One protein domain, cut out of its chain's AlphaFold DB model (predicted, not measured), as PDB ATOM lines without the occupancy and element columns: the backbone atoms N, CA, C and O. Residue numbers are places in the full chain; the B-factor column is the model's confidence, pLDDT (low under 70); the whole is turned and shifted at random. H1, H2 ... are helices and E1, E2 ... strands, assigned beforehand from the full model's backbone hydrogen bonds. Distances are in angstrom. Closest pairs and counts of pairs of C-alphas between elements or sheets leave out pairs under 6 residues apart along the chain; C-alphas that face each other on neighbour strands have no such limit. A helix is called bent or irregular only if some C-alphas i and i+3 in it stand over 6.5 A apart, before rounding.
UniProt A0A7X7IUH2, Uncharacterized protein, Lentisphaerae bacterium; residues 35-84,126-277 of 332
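Overview. This is residues 35 to 84 and 126 to 277 of the 332 residues of an uncharacterized protein of Lentisphaerae bacterium (UniProt A0A7X7IUH2). Two small parallel sheets, E1 E2 and E3 E4 E5, set edge to edge where E2 meets E3, make the core, and H3, H5, H7 and H8 follow one another round it. H1 packs on H3, H2 and H6 lie far out at opposite ends, and residues 272 to 277 stick out. The printed part has 202 residues with eight named helices and five named strands, in the order H1 H2 E1 H3 E2 H4 H5 E3 H6 H7 E4 H8 E5, and is mostly helix. It is compact, with a radius of gyration of the C-alphas of 17.9 A, and spans 56 by 45 by 35 A.

Arrangement. H1, residues 39 to 48, and H2, residues 50 to 60, meet only through their link. H2 is irregular, with C-alphas 56 and 59 8.0 A apart. E1, residues 68 to 73, is the parallel neighbour of E2, residues 149 to 153, with N 70 and O 150 2.9 A apart, within hydrogen-bond range. H3, residues 126 to 145, is the hub and has a kink of 29 degrees near residue 136. With residues 133 to 138 alone it touches H1, the closest C-alphas being those of Arg 39 and Asn 133, 4.4 A. It only just touches H4, residues 160 to 167, with 3 pairs of C-alphas within 8 A, the closest those of Arg 127 and Phe 167, 5.8 A. With residues 131 to 139 alone H3 touches H5, residues 171 to 176, at a shallow tilt of 31 degrees, the same way; the closest C-alphas are those of Leu 131 and Tyr 173, 6.9 A. The closest C-alphas of E2 and E3, residues 181 to 183, are those of His 152 and Ile 182, 4.7 A. H6, residues 193 to 196, touches no helix. H7, residues 215 to 230, touches H5 at a steep tilt of 42 degrees, with C-alphas 171 and 222 closest at 6.4 A. E4, residues 236 to 239, is parallel to E3, with N 238 and O 182 3.0 A apart, and to E5, residues 266 to 269, with N 268 and O 237 2.8 A apart. H7 and H8, residues 249 to 262, are on one face of the sheet E3 E4 E5, two layers, one of helices and one of strands. E3, H6 H7, E4 and E4, H8, E5 are strand-helix-strand units, parallel neighbour strands with helices between, each with a right-handed crossover. Every O i to N i+4 pair is within range in H1, H4, H5, H7 and H8, but 5 of 7 in H2 and 12 of 16 in H3; H6 is too short for one.

Along the chain. H1 begins at C-alpha 39, (-21.776, 29.111, 6.322). H3 is 28.0 A long, H7 22.3 A, H8 20.1 A and E1 13.5 A. E5 ends at C-alpha 269, (-6.450, 25.314, 33.873).

Size, cuts and confidence. The C-alphas of Glu 55 and Pro 202 are the two farthest apart, 58.9 A. Residues 85 to 125 are not printed, and C-alphas 84 and 126 are 7.6 A apart across the cut. The link from H6 to H7 is long. Mean pLDDT of the printed part is 86.6; residues 185 to 201, 203 to 210, 212 to 215 and 276 to 277 are under 70.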
ATOM      1  N   ASP A  35     -12.481  29.937   6.471       94.94
ATOM      2  CA  ASP A  35     -13.293  31.135   6.237       94.94
ATOM      3  C   ASP A  35     -14.506  31.133   7.177       94.94
ATOM      4  O   ASP A  35     -15.525  30.501   6.900       94.94
ATOM      5  N   THR A  36     -14.401  31.847   8.296       96.62
ATOM      6  CA  THR A  36     -15.471  31.936   9.298       96.62
ATOM      7  C   THR A  36     -16.584  32.915   8.912       96.62
ATOM      8  O   THR A  36     -17.544  33.086   9.660       96.62
ATOM      9  N   PHE A  37     -16.529  33.533   7.729       97.88
ATOM     10  CA  PHE A  37     -17.695  34.198   7.144       97.88
ATOM     11  C   PHE A  37     -18.546  33.241   6.307       97.88
ATOM     12  O   PHE A  37     -19.692  33.571   6.000       97.88
ATOM     13  N   SER A  38     -18.030  32.063   5.946       97.88
ATOM     14  CA  SER A  38     -18.737  31.091   5.115       97.88
ATOM     15  C   SER A  38     -19.561  30.113   5.949       97.88
ATOM     16  O   SER A  38     -19.036  29.338   6.750       97.88
ATOM     17  N   ARG A  39     -20.875  30.089   5.699       98.00
ATOM     18  CA  ARG A  39     -21.776  29.111   6.322       98.00
ATOM     19  C   ARG A  39     -21.462  27.679   5.885       98.00
ATOM     20  O   ARG A  39     -21.522  26.760   6.694       98.00
ATOM     21  N   GLU A  40     -21.086  27.502   4.624       98.19
ATOM     22  CA  GLU A  40     -20.692  26.199   4.088       98.19
ATOM     23  C   GLU A  40     -19.448  25.658   4.804       98.19
ATOM     24  O   GLU A  40     -19.390  24.477   5.144       98.19
ATOM     25  N   ALA A  41     -18.482  26.530   5.108       96.44
ATOM     26  CA  ALA A  41     -17.289  26.144   5.848       96.44
ATOM     27  C   ALA A  41     -17.616  25.701   7.286       96.44
ATOM     28  O   ALA A  41     -17.055  24.712   7.760       96.44
ATOM     29  N   ALA A  42     -18.554  26.379   7.955       97.06
ATOM     30  CA  ALA A  42     -19.027  25.988   9.282       97.06
ATOM     31  C   ALA A  42     -19.762  24.638   9.266       97.06
ATOM     32  O   ALA A  42     -19.479  23.767  10.089       97.06
ATOM     33  N   ASP A  43     -20.670  24.432   8.308       97.69
ATOM     34  CA  ASP A  43     -21.405  23.170   8.170       97.69
ATOM     35  C   ASP A  43     -20.438  22.002   7.883       97.69
ATOM     36  O   ASP A  43     -20.565  20.923   8.472       97.69
ATOM     37  N   LEU A  44     -19.419  22.229   7.044       97.38
ATOM     38  CA  LEU A  44     -18.360  21.252   6.796       97.38
ATOM     39  C   LEU A  44     -17.544  20.974   8.066       97.38
ATOM     40  O   LEU A  44     -17.353  19.807   8.408       97.38
ATOM     41  N   PHE A  45     -17.109  22.008   8.792       95.31
ATOM     42  CA  PHE A  45     -16.382  21.856  10.056       95.31
ATOM     43  C   PHE A  45     -17.162  20.999  11.059       95.31
ATOM     44  O   PHE A  45     -16.619  20.029  11.592       95.31
ATOM     45  N   ILE A  46     -18.451  21.288  11.259       96.44
ATOM     46  CA  ILE A  46     -19.344  20.515  12.134       96.44
ATOM     47  C   ILE A  46     -19.455  19.065  11.647       96.44
ATOM     48  O   ILE A  46     -19.344  18.135  12.448       96.44
ATOM     49  N   SER A  47     -19.610  18.840  10.339       96.50
ATOM     50  CA  SER A  47     -19.687  17.481   9.786       96.50
ATOM     51  C   SER A  47     -18.406  16.665  10.006       96.50
ATOM     52  O   SER A  47     -18.482  15.458  10.210       96.50
ATOM     53  N   LEU A  48     -17.239  17.317  10.017       95.56
ATOM     54  CA  LEU A  48     -15.933  16.675  10.187       95.56
ATOM     55  C   LEU A  48     -15.527  16.484  11.652       95.56
ATOM     56  O   LEU A  48     -14.565  15.773  11.926       95.56
ATOM     57  N   THR A  49     -16.213  17.127  12.596       94.62
ATOM     58  CA  THR A  49     -15.833  17.122  14.017       94.62
ATOM     59  C   THR A  49     -16.967  16.578  14.870       94.62
ATOM     60  O   THR A  49     -16.937  15.447  15.353       94.62
ATOM     61  N   HIS A  50     -18.028  17.360  14.980       94.56
ATOM     62  CA  HIS A  50     -19.170  17.112  15.829       94.56
ATOM     63  C   HIS A  50     -19.934  15.836  15.446       94.56
ATOM     64  O   HIS A  50     -20.419  15.127  16.326       94.56
ATOM     65  N   ALA A  51     -19.993  15.481  14.156       91.50
ATOM     66  CA  ALA A  51     -20.595  14.212  13.733       91.50
ATOM     67  C   ALA A  51     -19.858  12.993  14.322       91.50
ATOM     68  O   ALA A  51     -20.502  12.054  14.794       91.50
ATOM     69  N   HIS A  52     -18.525  13.037  14.387       95.25
ATOM     70  CA  HIS A  52     -17.728  11.988  15.025       95.25
ATOM     71  C   HIS A  52     -17.878  11.989  16.551       95.25
ATOM     72  O   HIS A  52     -17.855  10.923  17.170       95.25
ATOM     73  N   TYR A  53     -18.096  13.153  17.175       95.38
ATOM     74  CA  TYR A  53     -18.450  13.196  18.597       95.38
ATOM     75  C   TYR A  53     -19.759  12.456  18.866       95.38
ATOM     76  O   TYR A  53     -19.824  11.690  19.820       95.38
ATOM     77  N   VAL A  54     -20.782  12.603  18.020       93.75
ATOM     78  CA  VAL A  54     -22.016  11.812  18.172       93.75
ATOM     79  C   VAL A  54     -21.725  10.322  18.020       93.75
ATOM     80  O   VAL A  54     -22.124   9.532  18.873       93.75
ATOM     81  N   GLU A  55     -21.014   9.937  16.959       95.50
ATOM     82  CA  GLU A  55     -20.726   8.532  16.654       95.50
ATOM     83  C   GLU A  55     -20.033   7.807  17.816       95.50
ATOM     84  O   GLU A  55     -20.365   6.662  18.130       95.50
ATOM     85  N   HIS A  56     -19.085   8.475  18.476       96.25
ATOM     86  CA  HIS A  56     -18.230   7.842  19.477       96.25
ATOM     87  C   HIS A  56     -18.587   8.187  20.923       96.25
ATOM     88  O   HIS A  56     -18.299   7.392  21.822       96.25
ATOM     89  N   LEU A  57     -19.182   9.356  21.168       96.81
ATOM     90  CA  LEU A  57     -19.344   9.917  22.509       96.81
ATOM     91  C   LEU A  57     -20.798  10.174  22.917       96.81
ATOM     92  O   LEU A  57     -21.027  10.450  24.092       96.81
ATOM     93  N   ALA A  58     -21.787  10.023  22.025       95.75
ATOM     94  CA  ALA A  58     -23.187  10.321  22.355       95.75
ATOM     95  C   ALA A  58     -23.721   9.635  23.631       95.75
ATOM     96  O   ALA A  58     -24.404  10.310  24.401       95.75
ATOM     97  N   PRO A  59     -23.405   8.355  23.940       97.00
ATOM     98  CA  PRO A  59     -23.851   7.725  25.190       97.00
ATOM     99  C   PRO A  59     -23.329   8.394  26.473       97.00
ATOM    100  O   PRO A  59     -23.815   8.095  27.560       97.00
ATOM    101  N   TYR A  60     -22.321   9.259  26.355       97.75
ATOM    102  CA  TYR A  60     -21.661   9.951  27.458       97.75
ATOM    103  C   TYR A  60     -22.097  11.415  27.608       97.75
ATOM    104  O   TYR A  60     -21.695  12.059  28.582       97.75
ATOM    105  N   PHE A  61     -22.894  11.942  26.673       97.38
ATOM    106  CA  PHE A  61     -23.363  13.329  26.696       97.38
ATOM    107  C   PHE A  61     -24.282  13.596  27.893       97.38
ATOM    108  O   PHE A  61     -25.124  12.769  28.247       97.38
ATOM    109  N   GLY A  62     -24.101  14.758  28.525       94.38
ATOM    110  CA  GLY A  62     -24.851  15.178  29.713       94.38
ATOM    111  C   GLY A  62     -24.449  14.455  31.004       94.38
ATOM    112  O   GLY A  62     -25.139  14.591  32.012       94.38
ATOM    113  N   ASN A  63     -23.368  13.669  30.974       94.75
ATOM    114  CA  ASN A  63     -22.800  13.026  32.157       94.75
ATOM    115  C   ASN A  63     -21.268  13.100  32.152       94.75
ATOM    116  O   ASN A  63     -20.697  13.895  32.877       94.75
ATOM    117  N   VAL A  64     -20.587  12.293  31.329       96.69
ATOM    118  CA  VAL A  64     -19.111  12.319  31.279       96.69
ATOM    119  C   VAL A  64     -18.618  13.451  30.377       96.69
ATOM    120  O   VAL A  64     -17.595  14.063  30.663       96.69
ATOM    121  N   VAL A  65     -19.338  13.726  29.289       96.88
ATOM    122  CA  VAL A  65     -19.116  14.899  28.438       96.88
ATOM    123  C   VAL A  65     -20.218  15.900  28.759       96.88
ATOM    124  O   VAL A  65     -21.378  15.678  28.411       96.88
ATOM    125  N   GLU A  66     -19.857  16.972  29.458       95.62
ATOM    126  CA  GLU A  66     -20.811  17.947  30.003       95.62
ATOM    127  C   GLU A  66     -20.879  19.249  29.204       95.62
ATOM    128  O   GLU A  66     -21.788  20.036  29.433       95.62
ATOM    129  N   ALA A  67     -19.942  19.484  28.282       95.88
ATOM    130  CA  ALA A  67     -19.852  20.695  27.472       95.88
ATOM    131  C   ALA A  67     -19.054  20.444  26.188       95.88
ATOM    132  O   ALA A  67     -18.261  19.501  26.115       95.88
ATOM    133  N   VAL A  68     -19.236  21.320  25.200       96.38
ATOM    134  CA  VAL A  68     -18.299  21.476  24.082       96.38
ATOM    135  C   VAL A  68     -17.530  22.770  24.299       96.38
ATOM    136  O   VAL A  68     -18.137  23.812  24.545       96.38
ATOM    137  N   TYR A  69     -16.205  22.676  24.215       95.31
ATOM    138  CA  TYR A  69     -15.303  23.813  24.326       95.31
ATOM    139  C   TYR A  69     -14.727  24.157  22.955       95.31
ATOM    140  O   TYR A  69     -14.251  23.263  22.250       95.31
ATOM    141  N   THR A  70     -14.762  25.434  22.594       94.12
ATOM    142  CA  THR A  70     -14.092  25.978  21.411       94.12
ATOM    143  C   THR A  70     -12.933  26.881  21.818       94.12
ATOM    144  O   THR A  70     -13.005  27.584  22.822       94.12
ATOM    145  N   ASP A  71     -11.874  26.855  21.025       92.50
ATOM    146  CA  ASP A  71     -10.609  27.529  21.304       92.50
ATOM    147  C   ASP A  71     -10.323  28.553  20.194       92.50
ATOM    148  O   ASP A  71     -10.569  28.275  19.015       92.50
ATOM    149  N   ASP A  72      -9.839  29.733  20.583       91.69
ATOM    150  CA  ASP A  72      -9.297  30.766  19.695       91.69
ATOM    151  C   ASP A  72     -10.173  31.149  18.475       91.69
ATOM    152  O   ASP A  72      -9.691  31.385  17.357       91.69
ATOM    153  N   GLU A  73     -11.489  31.286  18.659       94.50
ATOM    154  CA  GLU A  73     -12.365  31.646  17.539       94.50
ATOM    155  C   GLU A  73     -12.147  33.097  17.077       94.50
ATOM    156  O   GLU A  73     -12.044  34.038  17.869       94.50
ATOM    157  N   SER A  74     -12.078  33.313  15.762       94.38
ATOM    158  CA  SER A  74     -11.917  34.644  15.167       94.38
ATOM    159  C   SER A  74     -12.242  34.636  13.670       94.38
ATOM    160  O   SER A  74     -12.342  33.587  13.032       94.38
ATOM    161  N   PHE A  75     -12.417  35.819  13.077       92.81
ATOM    162  CA  PHE A  75     -12.493  35.979  11.620       92.81
ATOM    163  C   PHE A  75     -11.174  36.380  10.964       92.81
ATOM    164  O   PHE A  75     -11.098  36.550   9.747       92.81
ATOM    165  N   GLN A  76     -10.117  36.514  11.758       88.50
ATOM    166  CA  GLN A  76      -8.775  36.755  11.269       88.50
ATOM    167  C   GLN A  76      -7.794  35.929  12.082       88.50
ATOM    168  O   GLN A  76      -7.819  35.973  13.306       88.50
ATOM    169  N   VAL A  77      -6.872  35.250  11.394       83.75
ATOM    170  CA  VAL A  77      -5.822  34.478  12.061       83.75
ATOM    171  C   VAL A  77      -5.060  35.353  13.061       83.75
ATOM    172  O   VAL A  77      -4.708  36.497  12.754       83.75
ATOM    173  N   TRP A  78      -4.779  34.802  14.241       75.94
ATOM    174  CA  TRP A  78      -4.148  35.483  15.377       75.94
ATOM    175  C   TRP A  78      -3.012  36.446  14.983       75.94
ATOM    176  O   TRP A  78      -3.038  37.648  15.275       75.94
ATOM    177  N   ASN A  79      -2.035  35.935  14.231       77.44
ATOM    178  CA  ASN A  79      -0.844  36.664  13.788       77.44
ATOM    179  C   ASN A  79      -0.988  37.321  12.402       77.44
ATOM    180  O   ASN A  79      -0.013  37.836  11.852       77.44
ATOM    181  N   GLY A  80      -2.191  37.304  11.832       77.88
ATOM    182  CA  GLY A  80      -2.477  37.823  10.506       77.88
ATOM    183  C   GLY A  80      -2.383  39.337  10.480       77.88
ATOM    184  O   GLY A  80      -2.922  40.023  11.354       77.88
ATOM    185  N   THR A  81      -1.727  39.865   9.456       78.81
ATOM    186  CA  THR A  81      -1.674  41.297   9.167       78.81
ATOM    187  C   THR A  81      -2.553  41.585   7.953       78.81
ATOM    188  O   THR A  81      -2.515  40.856   6.964       78.81
ATOM    189  N   GLY A  82      -3.380  42.624   8.038       88.38
ATOM    190  CA  GLY A  82      -4.316  42.997   6.976       88.38
ATOM    191  C   GLY A  82      -5.752  43.138   7.466       88.38
ATOM    192  O   GLY A  82      -6.019  43.027   8.663       88.38
ATOM    193  N   LEU A  83      -6.638  43.417   6.512       92.88
ATOM    194  CA  LEU A  83      -8.082  43.478   6.709       92.88
ATOM    195  C   LEU A  83      -8.682  42.071   6.556       92.88
ATOM    196  O   LEU A  83      -8.210  41.322   5.694       92.88
ATOM    197  N   PRO A  84      -9.732  41.723   7.318       93.25
ATOM    198  CA  PRO A  84     -10.483  40.500   7.077       93.25
ATOM    199  C   PRO A  84     -11.107  40.537   5.679       93.25
ATOM    200  O   PRO A  84     -11.577  41.578   5.215       93.25
ATOM    201  N   CYS A 126     -18.405  42.269   9.499       98.00
ATOM    202  CA  CYS A 126     -17.519  41.128   9.764       98.00
ATOM    203  C   CYS A 126     -18.009  40.331  10.979       98.00
ATOM    204  O   CYS A 126     -18.267  39.135  10.887       98.00
ATOM    205  N   ARG A 127     -18.243  41.012  12.109       97.69
ATOM    206  CA  ARG A 127     -18.765  40.379  13.325       97.69
ATOM    207  C   ARG A 127     -20.135  39.727  13.100       97.69
ATOM    208  O   ARG A 127     -20.362  38.639  13.609       97.69
ATOM    209  N   GLN A 128     -21.053  40.382  12.384       97.94
ATOM    210  CA  GLN A 128     -22.374  39.812  12.087       97.94
ATOM    211  C   GLN A 128     -22.249  38.505  11.306       97.94
ATOM    212  O   GLN A 128     -22.783  37.498  11.751       97.94
ATOM    213  N   LEU A 129     -21.492  38.500  10.206       98.56
ATOM    214  CA  LEU A 129     -21.304  37.303   9.384       98.56
ATOM    215  C   LEU A 129     -20.608  36.188  10.160       98.56
ATOM    216  O   LEU A 129     -21.048  35.050  10.096       98.56
ATOM    217  N   PHE A 130     -19.578  36.512  10.941       98.31
ATOM    218  CA  PHE A 130     -18.901  35.551  11.810       98.31
ATOM    219  C   PHE A 130     -19.866  34.877  12.799       98.31
ATOM    220  O   PHE A 130     -19.920  33.651  12.900       98.31
ATOM    221  N   LEU A 131     -20.686  35.671  13.495       98.38
ATOM    222  CA  LEU A 131     -21.653  35.141  14.455       98.38
ATOM    223  C   LEU A 131     -22.771  34.341  13.775       98.38
ATOM    224  O   LEU A 131     -23.134  33.274  14.258       98.38
ATOM    225  N   GLU A 132     -23.313  34.852  12.669       98.31
ATOM    226  CA  GLU A 132     -24.419  34.241  11.921       98.31
ATOM    227  C   GLU A 132     -23.997  32.925  11.252       98.31
ATOM    228  O   GLU A 132     -24.726  31.932  11.309       98.31
ATOM    229  N   ASN A 133     -22.822  32.912  10.618       98.50
ATOM    230  CA  ASN A 133     -22.420  31.831   9.727       98.50
ATOM    231  C   ASN A 133     -21.505  30.802  10.382       98.50
ATOM    232  O   ASN A 133     -21.539  29.660   9.939       98.50
ATOM    233  N   PHE A 134     -20.730  31.165  11.408       97.94
ATOM    234  CA  PHE A 134     -19.763  30.256  12.032       97.94
ATOM    235  C   PHE A 134     -20.105  29.914  13.482       97.94
ATOM    236  O   PHE A 134     -20.097  28.741  13.844       97.94
ATOM    237  N   ILE A 135     -20.497  30.893  14.302       98.00
ATOM    238  CA  ILE A 135     -20.798  30.644  15.724       98.00
ATOM    239  C   ILE A 135     -22.182  30.027  15.927       98.00
ATOM    240  O   ILE A 135     -22.317  28.993  16.579       98.00
ATOM    241  N   ALA A 136     -23.228  30.627  15.355       98.31
ATOM    242  CA  ALA A 136     -24.600  30.173  15.568       98.31
ATOM    243  C   ALA A 136     -24.831  28.696  15.181       98.31
ATOM    244  O   ALA A 136     -25.471  27.994  15.965       98.31
ATOM    245  N   PRO A 137     -24.289  28.162  14.065       98.12
ATOM    246  CA  PRO A 137     -24.443  26.744  13.736       98.12
ATOM    247  C   PRO A 137     -23.830  25.800  14.777       98.12
ATOM    248  O   PRO A 137     -24.412  24.751  15.060       98.12
ATOM    249  N   GLN A 138     -22.690  26.169  15.369       97.81
ATOM    250  CA  GLN A 138     -22.038  25.377  16.414       97.81
ATOM    251  C   GLN A 138     -22.850  25.399  17.713       97.81
ATOM    252  O   GLN A 138     -23.113  24.349  18.303       97.81
ATOM    253  N   VAL A 139     -23.332  26.581  18.113       98.00
ATOM    254  CA  VAL A 139     -24.230  26.743  19.267       98.00
ATOM    255  C   VAL A 139     -25.515  25.930  19.076       98.00
ATOM    256  O   VAL A 139     -25.922  25.182  19.967       98.00
ATOM    257  N   ASP A 140     -26.148  26.025  17.906       97.94
ATOM    258  CA  ASP A 140     -27.367  25.281  17.582       97.94
ATOM    259  C   ASP A 140     -27.137  23.770  17.598       97.94
ATOM    260  O   ASP A 140     -28.011  23.012  18.029       97.94
ATOM    261  N   TRP A 141     -25.973  23.318  17.128       97.56
ATOM    262  CA  TRP A 141     -25.592  21.918  17.225       97.56
ATOM    263  C   TRP A 141     -25.469  21.484  18.690       97.56
ATOM    264  O   TRP A 141     -26.079  20.484  19.073       97.56
ATOM    265  N   CYS A 142     -24.765  22.257  19.524       97.38
ATOM    266  CA  CYS A 142     -24.539  21.924  20.934       97.38
ATOM    267  C   CYS A 142     -25.864  21.818  21.691       97.38
ATOM    268  O   CYS A 142     -26.139  20.810  22.346       97.38
ATOM    269  N   ARG A 143     -26.765  22.783  21.475       95.81
ATOM    270  CA  ARG A 143     -28.117  22.766  22.048       95.81
ATOM    271  C   ARG A 143     -28.921  21.536  21.636       95.81
ATOM    272  O   ARG A 143     -29.595  20.949  22.478       95.81
ATOM    273  N   LYS A 144     -28.843  21.110  20.369       95.88
ATOM    274  CA  LYS A 144     -29.499  19.872  19.898       95.88
ATOM    275  C   LYS A 144     -28.896  18.619  20.530       95.88
ATOM    276  O   LYS A 144     -29.627  17.662  20.767       95.88
ATOM    277  N   ALA A 145     -27.594  18.628  20.805       96.00
ATOM    278  CA  ALA A 145     -26.894  17.549  21.496       96.00
ATOM    279  C   ALA A 145     -27.117  17.551  23.022       96.00
ATOM    280  O   ALA A 145     -26.693  16.614  23.695       96.00
ATOM    281  N   GLY A 146     -27.786  18.574  23.574       96.25
ATOM    282  CA  GLY A 146     -27.979  18.730  25.016       96.25
ATOM    283  C   GLY A 146     -26.703  19.134  25.761       96.25
ATOM    284  O   GLY A 146     -26.594  18.870  26.954       96.25
ATOM    285  N   LEU A 147     -25.747  19.752  25.063       97.50
ATOM    286  CA  LEU A 147     -24.475  20.212  25.611       97.50
ATOM    287  C   LEU A 147     -24.412  21.752  25.560       97.50
ATOM    288  O   LEU A 147     -24.801  22.331  24.547       97.50
ATOM    289  N   PRO A 148     -23.932  22.436  26.611       97.56
ATOM    290  CA  PRO A 148     -23.633  23.859  26.561       97.56
ATOM    291  C   PRO A 148     -22.434  24.138  25.646       97.56
ATOM    292  O   PRO A 148     -21.446  23.398  25.654       97.56
ATOM    293  N   TYR A 149     -22.523  25.236  24.895       97.88
ATOM    294  CA  TYR A 149     -21.409  25.812  24.144       97.88
ATOM    295  C   TYR A 149     -20.600  26.777  25.022       97.88
ATOM    296  O   TYR A 149     -21.159  27.733  25.577       97.88
ATOM    297  N   VAL A 150     -19.300  26.506  25.136       96.94
ATOM    298  CA  VAL A 150     -18.319  27.160  26.020       96.94
ATOM    299  C   VAL A 150     -17.037  27.404  25.209       96.94
ATOM    300  O   VAL A 150     -16.806  26.699  24.231       96.94
ATOM    301  N   GLY A 151     -16.207  28.383  25.569       94.12
ATOM    302  CA  GLY A 151     -14.955  28.678  24.853       94.12
ATOM    303  C   GLY A 151     -14.641  30.164  24.728       94.12
ATOM    304  O   GLY A 151     -15.362  30.988  25.285       94.12
ATOM    305  N   HIS A 152     -13.601  30.534  23.991       94.44
ATOM    306  CA  HIS A 152     -13.171  31.932  23.920       94.44
ATOM    307  C   HIS A 152     -12.780  32.378  22.509       94.44
ATOM    308  O   HIS A 152     -12.685  31.592  21.562       94.44
ATOM    309  N   LEU A 153     -12.605  33.691  22.378       94.31
ATOM    310  CA  LEU A 153     -12.157  34.326  21.147       94.31
ATOM    311  C   LEU A 153     -10.636  34.473  21.159       94.31
ATOM    312  O   LEU A 153     -10.028  34.663  22.209       94.31
ATOM    313  N   CYS A 154     -10.026  34.491  19.975       91.06
ATOM    314  CA  CYS A 154      -8.577  34.634  19.878       91.06
ATOM    315  C   CYS A 154      -8.088  36.037  20.268       91.06
ATOM    316  O   CYS A 154      -8.215  37.001  19.493       91.06
ATOM    317  N   GLY A 155      -7.458  36.133  21.442       85.31
ATOM    318  CA  GLY A 155      -6.884  37.359  21.994       85.31
ATOM    319  C   GLY A 155      -7.915  38.308  22.611       85.31
ATOM    320  O   GLY A 155      -7.814  39.524  22.397       85.31
ATOM    321  N   ASP A 156      -8.926  37.782  23.307       87.12
ATOM    322  CA  ASP A 156      -9.975  38.556  23.984       87.12
ATOM    323  C   ASP A 156      -9.543  39.252  25.280       87.12
ATOM    324  O   ASP A 156     -10.108  40.288  25.645       87.12
ATOM    325  N   GLU A 157      -8.465  38.778  25.885       78.94
ATOM    326  CA  GLU A 157      -7.682  39.397  26.949       78.94
ATOM    327  C   GLU A 157      -6.694  40.462  26.436       78.94
ATOM    328  O   GLU A 157      -6.140  41.264  27.200       78.94
ATOM    329  N   GLY A 158      -6.474  40.486  25.118       74.69
ATOM    330  CA  GLY A 158      -5.555  41.379  24.426       74.69
ATOM    331  C   GLY A 158      -6.058  42.824  24.265       74.69
ATOM    332  O   GLY A 158      -7.195  43.172  24.579       74.69
ATOM    333  N   PRO A 159      -5.209  43.729  23.739       76.94
ATOM    334  CA  PRO A 159      -5.603  45.114  23.522       76.94
ATOM    335  C   PRO A 159      -6.741  45.253  22.504       76.94
ATOM    336  O   PRO A 159      -6.780  44.516  21.523       76.94
ATOM    337  N   THR A 160      -7.584  46.285  22.646       79.19
ATOM    338  CA  THR A 160      -8.747  46.554  21.765       79.19
ATOM    339  C   THR A 160      -8.418  46.494  20.271       79.19
ATOM    340  O   THR A 160      -9.236  46.042  19.477       79.19
ATOM    341  N   ARG A 161      -7.212  46.901  19.858       80.19
ATOM    342  CA  ARG A 161      -6.777  46.799  18.453       80.19
ATOM    343  C   ARG A 161      -6.772  45.358  17.920       80.19
ATOM    344  O   ARG A 161      -7.049  45.157  16.745       80.19
ATOM    345  N   ASN A 162      -6.465  44.376  18.771       82.12
ATOM    346  CA  ASN A 162      -6.520  42.957  18.431       82.12
ATOM    347  C   ASN A 162      -7.977  42.505  18.356       82.12
ATOM    348  O   ASN A 162      -8.363  41.908  17.358       82.12
ATOM    349  N   ALA A 163      -8.792  42.887  19.343       87.12
ATOM    350  CA  ALA A 163     -10.216  42.577  19.365       87.12
ATOM    351  C   ALA A 163     -10.940  43.082  18.110       87.12
ATOM    352  O   ALA A 163     -11.600  42.306  17.424       87.12
ATOM    353  N   VAL A 164     -10.756  44.358  17.751       88.75
ATOM    354  CA  VAL A 164     -11.362  44.953  16.549       88.75
ATOM    355  C   VAL A 164     -10.961  44.177  15.299       88.75
ATOM    356  O   VAL A 164     -11.827  43.817  14.505       88.75
ATOM    357  N   LYS A 165      -9.665  43.871  15.168       87.75
ATOM    358  CA  LYS A 165      -9.098  43.134  14.037       87.75
ATOM    359  C   LYS A 165      -9.610  41.691  13.941       87.75
ATOM    360  O   LYS A 165      -9.819  41.217  12.835       87.75
ATOM    361  N   ASN A 166      -9.791  40.999  15.065       91.06
ATOM    362  CA  ASN A 166     -10.076  39.561  15.085       91.06
ATOM    363  C   ASN A 166     -11.572  39.228  15.144       91.06
ATOM    364  O   ASN A 166     -11.988  38.214  14.590       91.06
ATOM    365  N   PHE A 167     -12.368  40.038  15.845       92.50
ATOM    366  CA  PHE A 167     -13.780  39.739  16.126       92.50
ATOM    367  C   PHE A 167     -14.659  40.991  16.350       92.50
ATOM    368  O   PHE A 167     -15.849  40.893  16.662       92.50
ATOM    369  N   GLY A 168     -14.115  42.201  16.191       92.06
ATOM    370  CA  GLY A 168     -14.811  43.458  16.470       92.06
ATOM    371  C   GLY A 168     -14.927  43.741  17.972       92.06
ATOM    372  O   GLY A 168     -14.221  44.581  18.521       92.06
ATOM    373  N   THR A 169     -15.855  43.063  18.644       91.00
ATOM    374  CA  THR A 169     -16.083  43.161  20.096       91.00
ATOM    375  C   THR A 169     -16.652  41.848  20.620       91.00
ATOM    376  O   THR A 169     -17.496  41.242  19.961       91.00
ATOM    377  N   ALA A 170     -16.216  41.430  21.809       93.00
ATOM    378  CA  ALA A 170     -16.553  40.128  22.377       93.00
ATOM    379  C   ALA A 170     -17.997  40.019  22.898       93.00
ATOM    380  O   ALA A 170     -18.546  38.926  22.956       93.00
ATOM    381  N   MET A 171     -18.658  41.128  23.256       94.44
ATOM    382  CA  MET A 171     -19.952  41.067  23.965       94.44
ATOM    383  C   MET A 171     -21.042  40.269  23.219       94.44
ATOM    384  O   MET A 171     -21.713  39.461  23.858       94.44
ATOM    385  N   PRO A 172     -21.240  40.425  21.893       96.31
ATOM    386  CA  PRO A 172     -22.224  39.620  21.168       96.31
ATOM    387  C   PRO A 172     -21.852  38.134  21.070       96.31
ATOM    388  O   PRO A 172     -22.750  37.298  21.061       96.31
ATOM    389  N   TYR A 173     -20.556  37.808  21.032       97.12
ATOM    390  CA  TYR A 173     -20.077  36.425  21.074       97.12
ATOM    391  C   TYR A 173     -20.386  35.783  22.427       97.12
ATOM    392  O   TYR A 173     -21.090  34.781  22.481       97.12
ATOM    393  N   LEU A 174     -19.981  36.433  23.522       97.19
ATOM    394  CA  LEU A 174     -20.268  35.993  24.891       97.19
ATOM    395  C   LEU A 174     -21.777  35.806  25.131       97.19
ATOM    396  O   LEU A 174     -22.201  34.911  25.858       97.19
ATOM    397  N   LEU A 175     -22.615  36.641  24.504       97.69
ATOM    398  CA  LEU A 175     -24.071  36.506  24.566       97.69
ATOM    399  C   LEU A 175     -24.600  35.310  23.756       97.69
ATOM    400  O   LEU A 175     -25.652  34.772  24.107       97.69
ATOM    401  N   ALA A 176     -23.918  34.888  22.690       97.56
ATOM    402  CA  ALA A 176     -24.307  33.726  21.891       97.56
ATOM    403  C   ALA A 176     -24.066  32.400  22.635       97.56
ATOM    404  O   ALA A 176     -24.877  31.479  22.501       97.56
ATOM    405  N   GLN A 177     -23.016  32.338  23.459       97.75
ATOM    406  CA  GLN A 177     -22.642  31.163  24.250       97.75
ATOM    407  C   GLN A 177     -23.696  30.788  25.300       97.75
ATOM    408  O   GLN A 177     -24.490  31.626  25.744       97.75
ATOM    409  N   ASP A 178     -23.702  29.526  25.732       97.81
ATOM    410  CA  ASP A 178     -24.548  29.092  26.849       97.81
ATOM    411  C   ASP A 178     -23.885  29.418  28.196       97.81
ATOM    412  O   ASP A 178     -24.573  29.827  29.134       97.81
ATOM    413  N   ILE A 179     -22.550  29.333  28.254       97.94
ATOM    414  CA  ILE A 179     -21.719  29.821  29.358       97.94
ATOM    415  C   ILE A 179     -20.715  30.827  28.774       97.94
ATOM    416  O   ILE A 179     -19.859  30.423  27.987       97.94
ATOM    417  N   PRO A 180     -20.803  32.127  29.121       97.62
ATOM    418  CA  PRO A 180     -19.804  33.109  28.717       97.62
ATOM    419  C   PRO A 180     -18.417  32.668  29.177       97.62
ATOM    420  O   PRO A 180     -18.225  32.418  30.372       97.62
ATOM    421  N   SER A 181     -17.473  32.570  28.243       95.50
ATOM    422  CA  SER A 181     -16.098  32.179  28.560       95.50
ATOM    423  C   SER A 181     -15.070  33.066  27.887       95.50
ATOM    424  O   SER A 181     -15.356  33.693  26.871       95.50
ATOM    425  N   ILE A 182     -13.911  33.168  28.523       93.94
ATOM    426  CA  ILE A 182     -12.812  34.047  28.128       93.94
ATOM    427  C   ILE A 182     -11.491  33.299  28.325       93.94
ATOM    428  O   ILE A 182     -11.453  32.327  29.089       93.94
ATOM    429  N   ASP A 183     -10.426  33.781  27.698       89.31
ATOM    430  CA  ASP A 183      -9.058  33.390  28.037       89.31
ATOM    431  C   ASP A 183      -8.451  34.408  29.014       89.31
ATOM    432  O   ASP A 183      -8.788  35.597  29.016       89.31
ATOM    433  N   ASP A 184      -7.565  33.940  29.886       80.44
ATOM    434  CA  ASP A 184      -6.670  34.778  30.672       80.44
ATOM    435  C   ASP A 184      -5.210  34.376  30.458       80.44
ATOM    436  O   ASP A 184      -4.491  33.866  31.332       80.44
ATOM    437  N   TYR A 185      -4.733  34.697  29.261       68.19
ATOM    438  CA  TYR A 185      -3.330  34.637  28.901       68.19
ATOM    439  C   TYR A 185      -2.541  35.765  29.598       68.19
ATOM    440  O   TYR A 185      -2.124  36.763  28.999       68.19
ATOM    441  N   LEU A 186      -2.232  35.586  30.888       58.81
ATOM    442  CA  LEU A 186      -1.400  36.488  31.710       58.81
ATOM    443  C   LEU A 186       0.057  36.673  31.238       58.81
ATOM    444  O   LEU A 186       0.905  37.213  31.960       58.81
ATOM    445  N   CYS A 187       0.395  36.257  30.023       47.53
ATOM    446  CA  CYS A 187       1.751  36.220  29.481       47.53
ATOM    447  C   CYS A 187       2.460  37.566  29.447       47.53
ATOM    448  O   CYS A 187       3.692  37.613  29.446       47.53
ATOM    449  N   GLU A 188       1.674  38.635  29.462       49.56
ATOM    450  CA  GLU A 188       2.089  40.023  29.612       49.56
ATOM    451  C   GLU A 188       2.708  40.393  30.968       49.56
ATOM    452  O   GLU A 188       3.637  41.198  31.064       49.56
ATOM    453  N   ILE A 189       2.121  39.868  32.050       57.72
ATOM    454  CA  ILE A 189       2.233  40.451  33.396       57.72
ATOM    455  C   ILE A 189       2.457  39.356  34.443       57.72
ATOM    456  O   ILE A 189       1.731  39.216  35.428       57.72
ATOM    457  N   LYS A 190       3.546  38.607  34.245       58.03
ATOM    458  CA  LYS A 190       4.001  37.496  35.103       58.03
ATOM    459  C   LYS A 190       4.303  37.872  36.555       58.03
ATOM    460  O   LYS A 190       4.665  37.014  37.346       58.03
ATOM    461  N   ASP A 191       4.241  39.150  36.904       60.81
ATOM    462  CA  ASP A 191       4.467  39.636  38.258       60.81
ATOM    463  C   ASP A 191       3.164  40.079  38.949       60.81
ATOM    464  O   ASP A 191       3.218  40.621  40.054       60.81
ATOM    465  N   HIS A 192       1.997  39.912  38.317       63.25
ATOM    466  CA  HIS A 192       0.719  40.445  38.804       63.25
ATOM    467  C   HIS A 192       0.788  41.938  39.160       63.25
ATOM    468  O   HIS A 192       0.149  42.403  40.105       63.25
ATOM    469  N   GLY A 193       1.612  42.723  38.455       61.72
ATOM    470  CA  GLY A 193       1.775  44.152  38.719       61.72
ATOM    471  C   GLY A 193       0.447  44.916  38.701       61.72
ATOM    472  O   GLY A 193       0.288  45.865  39.467       61.72
ATOM    473  N   TYR A 194      -0.517  44.453  37.899       61.78
ATOM    474  CA  TYR A 194      -1.876  44.990  37.843       61.78
ATOM    475  C   TYR A 194      -2.705  44.697  39.110       61.78
ATOM    476  O   TYR A 194      -3.502  45.539  39.502       61.78
ATOM    477  N   LEU A 195      -2.468  43.578  39.812       63.69
ATOM    478  CA  LEU A 195      -3.109  43.265  41.103       63.69
ATOM    479  C   LEU A 195      -2.471  44.011  42.277       63.69
ATOM    480  O   LEU A 195      -3.115  44.273  43.290       63.69
ATOM    481  N   ARG A 196      -1.176  44.327  42.169       59.62
ATOM    482  CA  ARG A 196      -0.397  44.945  43.255       59.62
ATOM    483  C   ARG A 196      -0.528  46.465  43.321       59.62
ATOM    484  O   ARG A 196      -0.099  47.055  44.312       59.62
ATOM    485  N   LYS A 197      -1.075  47.107  42.286       60.09
ATOM    486  CA  LYS A 197      -1.230  48.564  42.218       60.09
ATOM    487  C   LYS A 197      -2.709  48.936  42.144       60.09
ATOM    488  O   LYS A 197      -3.362  48.568  41.173       60.09
ATOM    489  N   PRO A 198      -3.231  49.695  43.117       59.25
ATOM    490  CA  PRO A 198      -4.565  50.265  43.012       59.25
ATOM    491  C   PRO A 198      -4.686  51.122  41.740       59.25
ATOM    492  O   PRO A 198      -3.906  52.049  41.538       59.25
ATOM    493  N   LEU A 199      -5.661  50.823  40.875       63.41
ATOM    494  CA  LEU A 199      -5.974  51.615  39.671       63.41
ATOM    495  C   LEU A 199      -6.907  52.803  39.982       63.41
ATOM    496  O   LEU A 199      -7.767  53.168  39.186       63.41
ATOM    497  N   ASN A 200      -6.791  53.373  41.182       62.72
ATOM    498  CA  ASN A 200      -7.582  54.514  41.647       62.72
ATOM    499  C   ASN A 200      -6.713  55.735  42.002       62.72
ATOM    500  O   ASN A 200      -7.214  56.695  42.591       62.72
ATOM    501  N   GLU A 201      -5.433  55.711  41.629       68.31
ATOM    502  CA  GLU A 201      -4.519  56.847  41.744       68.31
ATOM    503  C   GLU A 201      -4.833  57.914  40.671       68.31
ATOM    504  O   GLU A 201      -5.377  57.587  39.611       68.31
ATOM    505  N   PRO A 202      -4.507  59.204  40.887       73.25
ATOM    506  CA  PRO A 202      -4.824  60.280  39.941       73.25
ATOM    507  C   PRO A 202      -4.340  60.043  38.499       73.25
ATOM    508  O   PRO A 202      -5.000  60.482  37.561       73.25
ATOM    509  N   ASP A 203      -3.222  59.336  38.327       69.81
ATOM    510  CA  ASP A 203      -2.611  58.967  37.041       69.81
ATOM    511  C   ASP A 203      -3.216  57.703  36.396       69.81
ATOM    512  O   ASP A 203      -2.950  57.417  35.230       69.81
ATOM    513  N   SER A 204      -4.038  56.954  37.137       62.72
ATOM    514  CA  SER A 204      -4.767  55.763  36.674       62.72
ATOM    515  C   SER A 204      -6.281  55.965  36.601       62.72
ATOM    516  O   SER A 204      -6.997  55.108  36.092       62.72
ATOM    517  N   ARG A 205      -6.773  57.134  37.028       64.25
ATOM    518  CA  ARG A 205      -8.191  57.512  36.956       64.25
ATOM    519  C   ARG A 205      -8.714  57.623  35.522       64.25
ATOM    520  O   ARG A 205      -9.889  57.357  35.282       64.25
ATOM    521  N   ILE A 206      -7.870  58.070  34.596       62.28
ATOM    522  CA  ILE A 206      -8.176  58.161  33.167       62.28
ATOM    523  C   ILE A 206      -7.023  57.492  32.438       62.28
ATOM    524  O   ILE A 206      -5.943  58.064  32.315       62.28
ATOM    525  N   LEU A 207      -7.258  56.270  31.983       64.56
ATOM    526  CA  LEU A 207      -6.322  55.542  31.143       64.56
ATOM    527  C   LEU A 207      -6.828  55.548  29.709       64.56
ATOM    528  O   LEU A 207      -8.035  55.602  29.458       64.56
ATOM    529  N   ALA A 208      -5.892  55.513  28.767       65.69
ATOM    530  CA  ALA A 208      -6.243  55.349  27.373       65.69
ATOM    531  C   ALA A 208      -6.939  53.993  27.181       65.69
ATOM    532  O   ALA A 208      -6.620  53.011  27.851       65.69
ATOM    533  N   HIS A 209      -7.902  53.938  26.263       59.19
ATOM    534  CA  HIS A 209      -8.628  52.705  25.941       59.19
ATOM    535  C   HIS A 209      -7.718  51.588  25.408       59.19
ATOM    536  O   HIS A 209      -8.169  50.451  25.297       59.19
ATOM    537  N   ASP A 210      -6.478  51.918  25.034       63.09
ATOM    538  CA  ASP A 210      -5.459  50.985  24.596       63.09
ATOM    539  C   ASP A 210      -4.442  50.616  25.712       63.09
ATOM    540  O   ASP A 210      -3.466  49.902  25.460       63.09
ATOM    541  N   ASP A 211      -4.664  51.073  26.955       70.00
ATOM    542  CA  ASP A 211      -3.785  50.804  28.094       70.00
ATOM    543  C   ASP A 211      -3.867  49.342  28.538       70.00
ATOM    544  O   ASP A 211      -4.896  48.828  28.986       70.00
ATOM    545  N   ARG A 212      -2.707  48.688  28.484       65.25
ATOM    546  CA  ARG A 212      -2.541  47.254  28.724       65.25
ATOM    547  C   ARG A 212      -2.946  46.786  30.118       65.25
ATOM    548  O   ARG A 212      -3.151  45.594  30.304       65.25
ATOM    549  N   ARG A 213      -3.076  47.692  31.089       66.06
ATOM    550  CA  ARG A 213      -3.475  47.361  32.467       66.06
ATOM    551  C   ARG A 213      -4.971  47.084  32.624       66.06
ATOM    552  O   ARG A 213      -5.367  46.514  33.637       66.06
ATOM    553  N   LEU A 214      -5.806  47.513  31.675       65.56
ATOM    554  CA  LEU A 214      -7.264  47.473  31.822       65.56
ATOM    555  C   LEU A 214      -7.954  46.319  31.095       65.56
ATOM    556  O   LEU A 214      -9.061  45.964  31.489       65.56
ATOM    557  N   PHE A 215      -7.344  45.737  30.065       69.62
ATOM    558  CA  PHE A 215      -8.081  44.873  29.133       69.62
ATOM    559  C   PHE A 215      -8.656  43.620  29.764       69.62
ATOM    560  O   PHE A 215      -9.857  43.391  29.633       69.62
ATOM    561  N   THR A 216      -7.844  42.898  30.536       73.06
ATOM    562  CA  THR A 216      -8.285  41.715  31.276       73.06
ATOM    563  C   THR A 216      -9.534  42.048  32.106       73.06
ATOM    564  O   THR A 216     -10.570  41.406  31.981       73.06
ATOM    565  N   HIS A 217      -9.545  43.165  32.842       79.31
ATOM    566  CA  HIS A 217     -10.708  43.567  33.645       79.31
ATOM    567  C   HIS A 217     -11.991  43.772  32.823       79.31
ATOM    568  O   HIS A 217     -13.080  43.435  33.296       79.31
ATOM    569  N   LEU A 218     -11.886  44.349  31.622       81.75
ATOM    570  CA  LEU A 218     -13.046  44.639  30.779       81.75
ATOM    571  C   LEU A 218     -13.700  43.359  30.267       81.75
ATOM    572  O   LEU A 218     -14.927  43.263  30.313       81.75
ATOM    573  N   ILE A 219     -12.907  42.379  29.829       87.69
ATOM    574  CA  ILE A 219     -13.447  41.124  29.301       87.69
ATOM    575  C   ILE A 219     -14.099  40.287  30.416       87.69
ATOM    576  O   ILE A 219     -15.255  39.883  30.270       87.69
ATOM    577  N   TYR A 220     -13.476  40.194  31.597       90.31
ATOM    578  CA  TYR A 220     -14.077  39.579  32.792       90.31
ATOM    579  C   TYR A 220     -15.399  40.245  33.200       90.31
ATOM    580  O   TYR A 220     -16.378  39.574  33.545       90.31
ATOM    581  N   LYS A 221     -15.456  41.585  33.186       91.00
ATOM    582  CA  LYS A 221     -16.696  42.310  33.498       91.00
ATOM    583  C   LYS A 221     -17.744  42.167  32.409       91.00
ATOM    584  O   LYS A 221     -18.923  42.107  32.749       91.00
ATOM    585  N   GLY A 222     -17.345  42.036  31.149       92.81
ATOM    586  CA  GLY A 222     -18.238  41.674  30.054       92.81
ATOM    587  C   GLY A 222     -18.884  40.307  30.277       92.81
ATOM    588  O   GLY A 222     -20.112  40.215  30.349       92.81
ATOM    589  N   ALA A 223     -18.063  39.275  30.483       95.69
ATOM    590  CA  ALA A 223     -18.514  37.902  30.694       95.69
ATOM    591  C   ALA A 223     -19.393  37.764  31.944       95.69
ATOM    592  O   ALA A 223     -20.523  37.286  31.848       95.69
ATOM    593  N   SER A 224     -18.952  38.279  33.098       96.62
ATOM    594  CA  SER A 224     -19.752  38.240  34.332       96.62
ATOM    595  C   SER A 224     -21.043  39.058  34.236       96.62
ATOM    596  O   SER A 224     -22.070  38.640  34.771       96.62
ATOM    597  N   SER A 225     -21.052  40.191  33.528       97.06
ATOM    598  CA  SER A 225     -22.288  40.955  33.310       97.06
ATOM    599  C   SER A 225     -23.291  40.169  32.476       97.06
ATOM    600  O   SER A 225     -24.466  40.120  32.834       97.06
ATOM    601  N   ILE A 226     -22.835  39.529  31.394       98.00
ATOM    602  CA  ILE A 226     -23.695  38.700  30.543       98.00
ATOM    603  C   ILE A 226     -24.203  37.486  31.316       98.00
ATOM    604  O   ILE A 226     -25.403  37.206  31.283       98.00
ATOM    605  N   ALA A 227     -23.320  36.815  32.055       98.12
ATOM    606  CA  ALA A 227     -23.661  35.643  32.845       98.12
ATOM    607  C   ALA A 227     -24.781  35.936  33.854       98.12
ATOM    608  O   ALA A 227     -25.749  35.182  33.941       98.12
ATOM    609  N   ASN A 228     -24.671  37.061  34.570       97.62
ATOM    610  CA  ASN A 228     -25.629  37.466  35.600       97.62
ATOM    611  C   ASN A 228     -26.945  38.028  35.040       97.62
ATOM    612  O   ASN A 228     -27.984  37.879  35.677       97.62
ATOM    613  N   GLN A 229     -26.918  38.709  33.890       97.88
ATOM    614  CA  GLN A 229     -28.109  39.373  33.341       97.88
ATOM    615  C   GLN A 229     -28.911  38.486  32.385       97.88
ATOM    616  O   GLN A 229     -30.129  38.633  32.303       97.88
ATOM    617  N   PHE A 230     -28.243  37.596  31.647       98.06
ATOM    618  CA  PHE A 230     -28.846  36.893  30.508       98.06
ATOM    619  C   PHE A 230     -28.671  35.372  30.537       98.06
ATOM    620  O   PHE A 230     -29.227  34.699  29.669       98.06
ATOM    621  N   LYS A 231     -27.890  34.819  31.475       97.06
ATOM    622  CA  LYS A 231     -27.543  33.387  31.517       97.06
ATOM    623  C   LYS A 231     -27.781  32.803  32.916       97.06
ATOM    624  O   LYS A 231     -28.626  33.284  33.664       97.06
ATOM    625  N   ASN A 232     -27.074  31.725  33.247       95.12
ATOM    626  CA  ASN A 232     -27.205  30.966  34.493       95.12
ATOM    627  C   ASN A 232     -26.194  31.384  35.581       95.12
ATOM    628  O   ASN A 232     -26.039  30.667  36.568       95.12
ATOM    629  N   GLY A 233     -25.497  32.511  35.409       97.00
ATOM    630  CA  GLY A 233     -24.488  32.995  36.355       97.00
ATOM    631  C   GLY A 233     -23.135  32.277  36.299       97.00
ATOM    632  O   GLY A 233     -22.245  32.647  37.065       97.00
ATOM    633  N   LEU A 234     -22.947  31.288  35.416       97.81
ATOM    634  CA  LEU A 234     -21.634  30.683  35.193       97.81
ATOM    635  C   LEU A 234     -20.769  31.569  34.293       97.81
ATOM    636  O   LEU A 234     -21.249  32.112  33.299       97.81
ATOM    637  N   VAL A 235     -19.494  31.683  34.643       97.69
ATOM    638  CA  VAL A 235     -18.451  32.339  33.853       97.69
ATOM    639  C   VAL A 235     -17.275  31.384  33.790       97.69
ATOM    640  O   VAL A 235     -16.692  31.056  34.832       97.69
ATOM    641  N   SER A 236     -16.958  30.946  32.576       96.31
ATOM    642  CA  SER A 236     -15.821  30.074  32.329       96.31
ATOM    643  C   SER A 236     -14.568  30.872  31.998       96.31
ATOM    644  O   SER A 236     -14.641  31.939  31.395       96.31
ATOM    645  N   VAL A 237     -13.422  30.358  32.414       93.62
ATOM    646  CA  VAL A 237     -12.120  30.980  32.179       93.62
ATOM    647  C   VAL A 237     -11.116  29.893  31.853       93.62
ATOM    648  O   VAL A 237     -11.054  28.895  32.572       93.62
ATOM    649  N   GLU A 238     -10.356  30.081  30.782       91.62
ATOM    650  CA  GLU A 238      -9.070  29.410  30.635       91.62
ATOM    651  C   GLU A 238      -8.029  30.151  31.481       91.62
ATOM    652  O   GLU A 238      -7.767  31.327  31.250       91.62
ATOM    653  N   ASP A 239      -7.483  29.490  32.504       87.38
ATOM    654  CA  ASP A 239      -6.565  30.096  33.472       87.38
ATOM    655  C   ASP A 239      -5.200  29.406  33.526       87.38
ATOM    656  O   ASP A 239      -4.968  28.311  33.012       87.38
ATOM    657  N   LEU A 240      -4.261  30.050  34.226       82.56
ATOM    658  CA  LEU A 240      -2.923  29.520  34.523       82.56
ATOM    659  C   LEU A 240      -2.064  29.211  33.278       82.56
ATOM    660  O   LEU A 240      -1.102  28.439  33.348       82.56
ATOM    661  N   THR A 241      -2.348  29.868  32.156       77.44
ATOM    662  CA  THR A 241      -1.687  29.645  30.870       77.44
ATOM    663  C   THR A 241      -0.236  30.154  30.858       77.44
ATOM    664  O   THR A 241       0.078  31.264  31.285       77.44
ATOM    665  N   PHE A 242       0.701  29.333  30.355       72.12
ATOM    666  CA  PHE A 242       2.103  29.711  30.055       72.12
ATOM    667  C   PHE A 242       2.919  30.322  31.227       72.12
ATOM    668  O   PHE A 242       3.911  31.040  31.046       72.12
ATOM    669  N   ILE A 243       2.551  29.972  32.457       71.75
ATOM    670  CA  ILE A 243       3.180  30.424  33.710       71.75
ATOM    671  C   ILE A 243       4.614  29.891  33.914       71.75
ATOM    672  O   ILE A 243       5.442  30.552  34.536       71.75
ATOM    673  N   GLY A 244       4.971  28.755  33.306       72.75
ATOM    674  CA  GLY A 244       6.278  28.107  33.474       72.75
ATOM    675  C   GLY A 244       6.395  27.279  34.763       72.75
ATOM    676  O   GLY A 244       5.512  27.285  35.611       72.75
ATOM    677  N   TRP A 245       7.489  26.521  34.902       79.31
ATOM    678  CA  TRP A 245       7.648  25.522  35.977       79.31
ATOM    679  C   TRP A 245       8.134  26.082  37.319       79.31
ATOM    680  O   TRP A 245       7.978  25.420  38.340       79.31
ATOM    681  N   ASP A 246       8.730  27.274  37.319       81.88
ATOM    682  CA  ASP A 246       9.337  27.881  38.512       81.88
ATOM    683  C   ASP A 246       8.350  28.766  39.301       81.88
ATOM    684  O   ASP A 246       8.753  29.526  40.180       81.88
ATOM    685  N   VAL A 247       7.053  28.695  38.981       76.69
ATOM    686  CA  VAL A 247       6.018  29.512  39.621       76.69
ATOM    687  C   VAL A 247       5.576  28.895  40.942       76.69
ATOM    688  O   VAL A 247       5.206  27.725  41.026       76.69
ATOM    689  N   GLU A 248       5.606  29.705  41.999       82.31
ATOM    690  CA  GLU A 248       5.163  29.287  43.324       82.31
ATOM    691  C   GLU A 248       3.629  29.176  43.386       82.31
ATOM    692  O   GLU A 248       2.934  30.051  42.868       82.31
ATOM    693  N   PRO A 249       3.061  28.193  44.111       83.06
ATOM    694  CA  PRO A 249       1.609  28.080  44.283       83.06
ATOM    695  C   PRO A 249       0.928  29.353  44.813       83.06
ATOM    696  O   PRO A 249      -0.229  29.615  44.498       83.06
ATOM    697  N   ALA A 250       1.641  30.172  45.596       82.25
ATOM    698  CA  ALA A 250       1.129  31.444  46.104       82.25
ATOM    699  C   ALA A 250       0.824  32.461  44.986       82.25
ATOM    700  O   ALA A 250      -0.116  33.250  45.110       82.25
ATOM    701  N   PHE A 251       1.592  32.427  43.893       77.69
ATOM    702  CA  PHE A 251       1.328  33.234  42.708       77.69
ATOM    703  C   PHE A 251      -0.000  32.812  42.073       77.69
ATOM    704  O   PHE A 251      -0.901  33.638  41.972       77.69
ATOM    705  N   LEU A 252      -0.165  31.517  41.782       81.44
ATOM    706  CA  LEU A 252      -1.387  30.952  41.189       81.44
ATOM    707  C   LEU A 252      -2.627  31.254  42.034       81.44
ATOM    708  O   LEU A 252      -3.645  31.700  41.523       81.44
ATOM    709  N   ASN A 253      -2.508  31.118  43.357       84.06
ATOM    710  CA  ASN A 253      -3.595  31.439  44.277       84.06
ATOM    711  C   ASN A 253      -4.019  32.916  44.202       84.06
ATOM    712  O   ASN A 253      -5.191  33.232  44.362       84.06
ATOM    713  N   THR A 254      -3.075  33.831  43.971       80.25
ATOM    714  CA  THR A 254      -3.389  35.263  43.851       80.25
ATOM    715  C   THR A 254      -4.173  35.552  42.573       80.25
ATOM    716  O   THR A 254      -5.136  36.313  42.628       80.25
ATOM    717  N   GLN A 255      -3.783  34.925  41.461       80.19
ATOM    718  CA  GLN A 255      -4.511  34.995  40.195       80.19
ATOM    719  C   GLN A 255      -5.936  34.464  40.375       80.19
ATOM    720  O   GLN A 255      -6.880  35.235  40.273       80.19
ATOM    721  N   MET A 256      -6.098  33.208  40.794       84.88
ATOM    722  CA  MET A 256      -7.422  32.589  40.935       84.88
ATOM    723  C   MET A 256      -8.355  33.380  41.868       84.88
ATOM    724  O   MET A 256      -9.540  33.533  41.585       84.88
ATOM    725  N   LEU A 257      -7.845  33.932  42.979       86.69
ATOM    726  CA  LEU A 257      -8.649  34.780  43.873       86.69
ATOM    727  C   LEU A 257      -9.146  36.059  43.191       86.69
ATOM    728  O   LEU A 257     -10.253  36.515  43.484       86.69
ATOM    729  N   PHE A 258      -8.343  36.645  42.309       84.62
ATOM    730  CA  PHE A 258      -8.758  37.791  41.514       84.62
ATOM    731  C   PHE A 258      -9.828  37.407  40.490       84.62
ATOM    732  O   PHE A 258     -10.849  38.087  40.412       84.62
ATOM    733  N   GLU A 259      -9.648  36.304  39.770       88.00
ATOM    734  CA  GLU A 259     -10.617  35.813  38.783       88.00
ATOM    735  C   GLU A 259     -11.971  35.505  39.445       88.00
ATOM    736  O   GLU A 259     -13.018  35.975  38.988       88.00
ATOM    737  N   LEU A 260     -11.951  34.834  40.607       91.50
ATOM    738  CA  LEU A 260     -13.132  34.616  41.454       91.50
ATOM    739  C   LEU A 260     -13.798  35.942  41.849       91.50
ATOM    740  O   LEU A 260     -15.018  36.084  41.755       91.50
ATOM    741  N   ALA A 261     -13.013  36.941  42.269       89.19
ATOM    742  CA  ALA A 261     -13.530  38.264  42.627       89.19
ATOM    743  C   ALA A 261     -14.109  39.026  41.419       89.19
ATOM    744  O   ALA A 261     -14.979  39.893  41.574       89.19
ATOM    745  N   LEU A 262     -13.647  38.715  40.209       88.88
ATOM    746  CA  LEU A 262     -14.186  39.265  38.976       88.88
ATOM    747  C   LEU A 262     -15.456  38.563  38.492       88.88
ATOM    748  O   LEU A 262     -16.207  39.191  37.739       88.88
ATOM    749  N   GLY A 263     -15.741  37.368  39.009       92.62
ATOM    750  CA  GLY A 263     -16.965  36.610  38.773       92.62
ATOM    751  C   GLY A 263     -16.751  35.273  38.064       92.62
ATOM    752  O   GLY A 263     -17.747  34.617  37.775       92.62
ATOM    753  N   ALA A 264     -15.503  34.872  37.792       93.88
ATOM    754  CA  ALA A 264     -15.203  33.537  37.284       93.88
ATOM    755  C   ALA A 264     -15.605  32.479  38.314       93.88
ATOM    756  O   ALA A 264     -15.394  32.656  39.514       93.88
ATOM    757  N   ASN A 265     -16.214  31.388  37.859       95.69
ATOM    758  CA  ASN A 265     -16.642  30.290  38.731       95.69
ATOM    759  C   ASN A 265     -16.640  28.913  38.042       95.69
ATOM    760  O   ASN A 265     -17.004  27.924  38.676       95.69
ATOM    761  N   LEU A 266     -16.179  28.842  36.790       95.25
ATOM    762  CA  LEU A 266     -15.869  27.615  36.064       95.25
ATOM    763  C   LEU A 266     -14.446  27.734  35.486       95.25
ATOM    764  O   LEU A 266     -14.232  28.342  34.448       95.25
ATOM    765  N   MET A 267     -13.447  27.222  36.202       90.94
ATOM    766  CA  MET A 267     -12.030  27.394  35.844       90.94
ATOM    767  C   MET A 267     -11.518  26.214  35.018       90.94
ATOM    768  O   MET A 267     -11.779  25.059  35.369       90.94
ATOM    769  N   THR A 268     -10.769  26.512  33.959       90.19
ATOM    770  CA  THR A 268     -10.190  25.554  33.012       90.19
ATOM    771  C   THR A 268      -8.670  25.750  32.948       90.19
ATOM    772  O   THR A 268      -8.184  26.481  32.087       90.19
ATOM    773  N   PRO A 269      -7.889  25.078  33.820       87.94
ATOM    774  CA  PRO A 269      -6.450  25.314  33.873       87.94
ATOM    775  C   PRO A 269      -5.724  24.831  32.615       87.94
ATOM    776  O   PRO A 269      -5.717  23.630  32.319       87.94
ATOM    777  N   HIS A 270      -5.024  25.739  31.935       84.38
ATOM    778  CA  HIS A 270      -4.166  25.443  30.794       84.38
ATOM    779  C   HIS A 270      -2.713  25.157  31.243       84.38
ATOM    780  O   HIS A 270      -1.912  26.038  31.551       84.38
ATOM    781  N   ALA A 271      -2.228  23.920  31.217       81.81
ATOM    782  CA  ALA A 271      -2.899  22.705  30.781       81.81
ATOM    783  C   ALA A 271      -2.418  21.510  31.605       81.81
ATOM    784  O   ALA A 271      -1.240  21.409  31.973       81.81
ATOM    785  N   TYR A 272      -3.320  20.557  31.844       79.00
ATOM    786  CA  TYR A 272      -2.963  19.261  32.414       79.00
ATOM    787  C   TYR A 272      -2.517  18.299  31.314       79.00
ATOM    788  O   TYR A 272      -3.315  17.691  30.606       79.00
ATOM    789  N   TYR A 273      -1.203  18.124  31.190       81.25
ATOM    790  CA  TYR A 273      -0.635  17.192  30.222       81.25
ATOM    791  C   TYR A 273      -0.768  15.742  30.697       81.25
ATOM    792  O   TYR A 273      -0.180  15.338  31.705       81.25
ATOM    793  N   TYR A 274      -1.471  14.920  29.919       78.88
ATOM    794  CA  TYR A 274      -1.476  13.476  30.123       78.88
ATOM    795  C   TYR A 274      -0.100  12.887  29.801       78.88
ATOM    796  O   TYR A 274       0.490  13.137  28.749       78.88
ATOM    797  N   THR A 275       0.410  12.039  30.691       73.00
ATOM    798  CA  THR A 275       1.573  11.199  30.394       73.00
ATOM    799  C   THR A 275       1.102   9.818  29.975       73.00
ATOM    800  O   THR A 275       0.691   9.005  30.798       73.00
ATOM    801  N   ILE A 276       1.196   9.526  28.679       64.25
ATOM    802  CA  ILE A 276       0.989   8.170  28.166       64.25
ATOM    803  C   ILE A 276       2.290   7.376  28.414       64.25
ATOM    804  O   ILE A 276       3.217   7.380  27.601       64.25
ATOM    805  N   GLY A 277       2.388   6.739  29.588       63.69
ATOM    806  CA  GLY A 277       3.458   5.805  29.980       63.69
ATOM    807  C   GLY A 277       4.733   6.407  30.610       63.69
ATOM    808  O   GLY A 277       4.956   7.616  30.608       63.69
TER     809      GLY A 277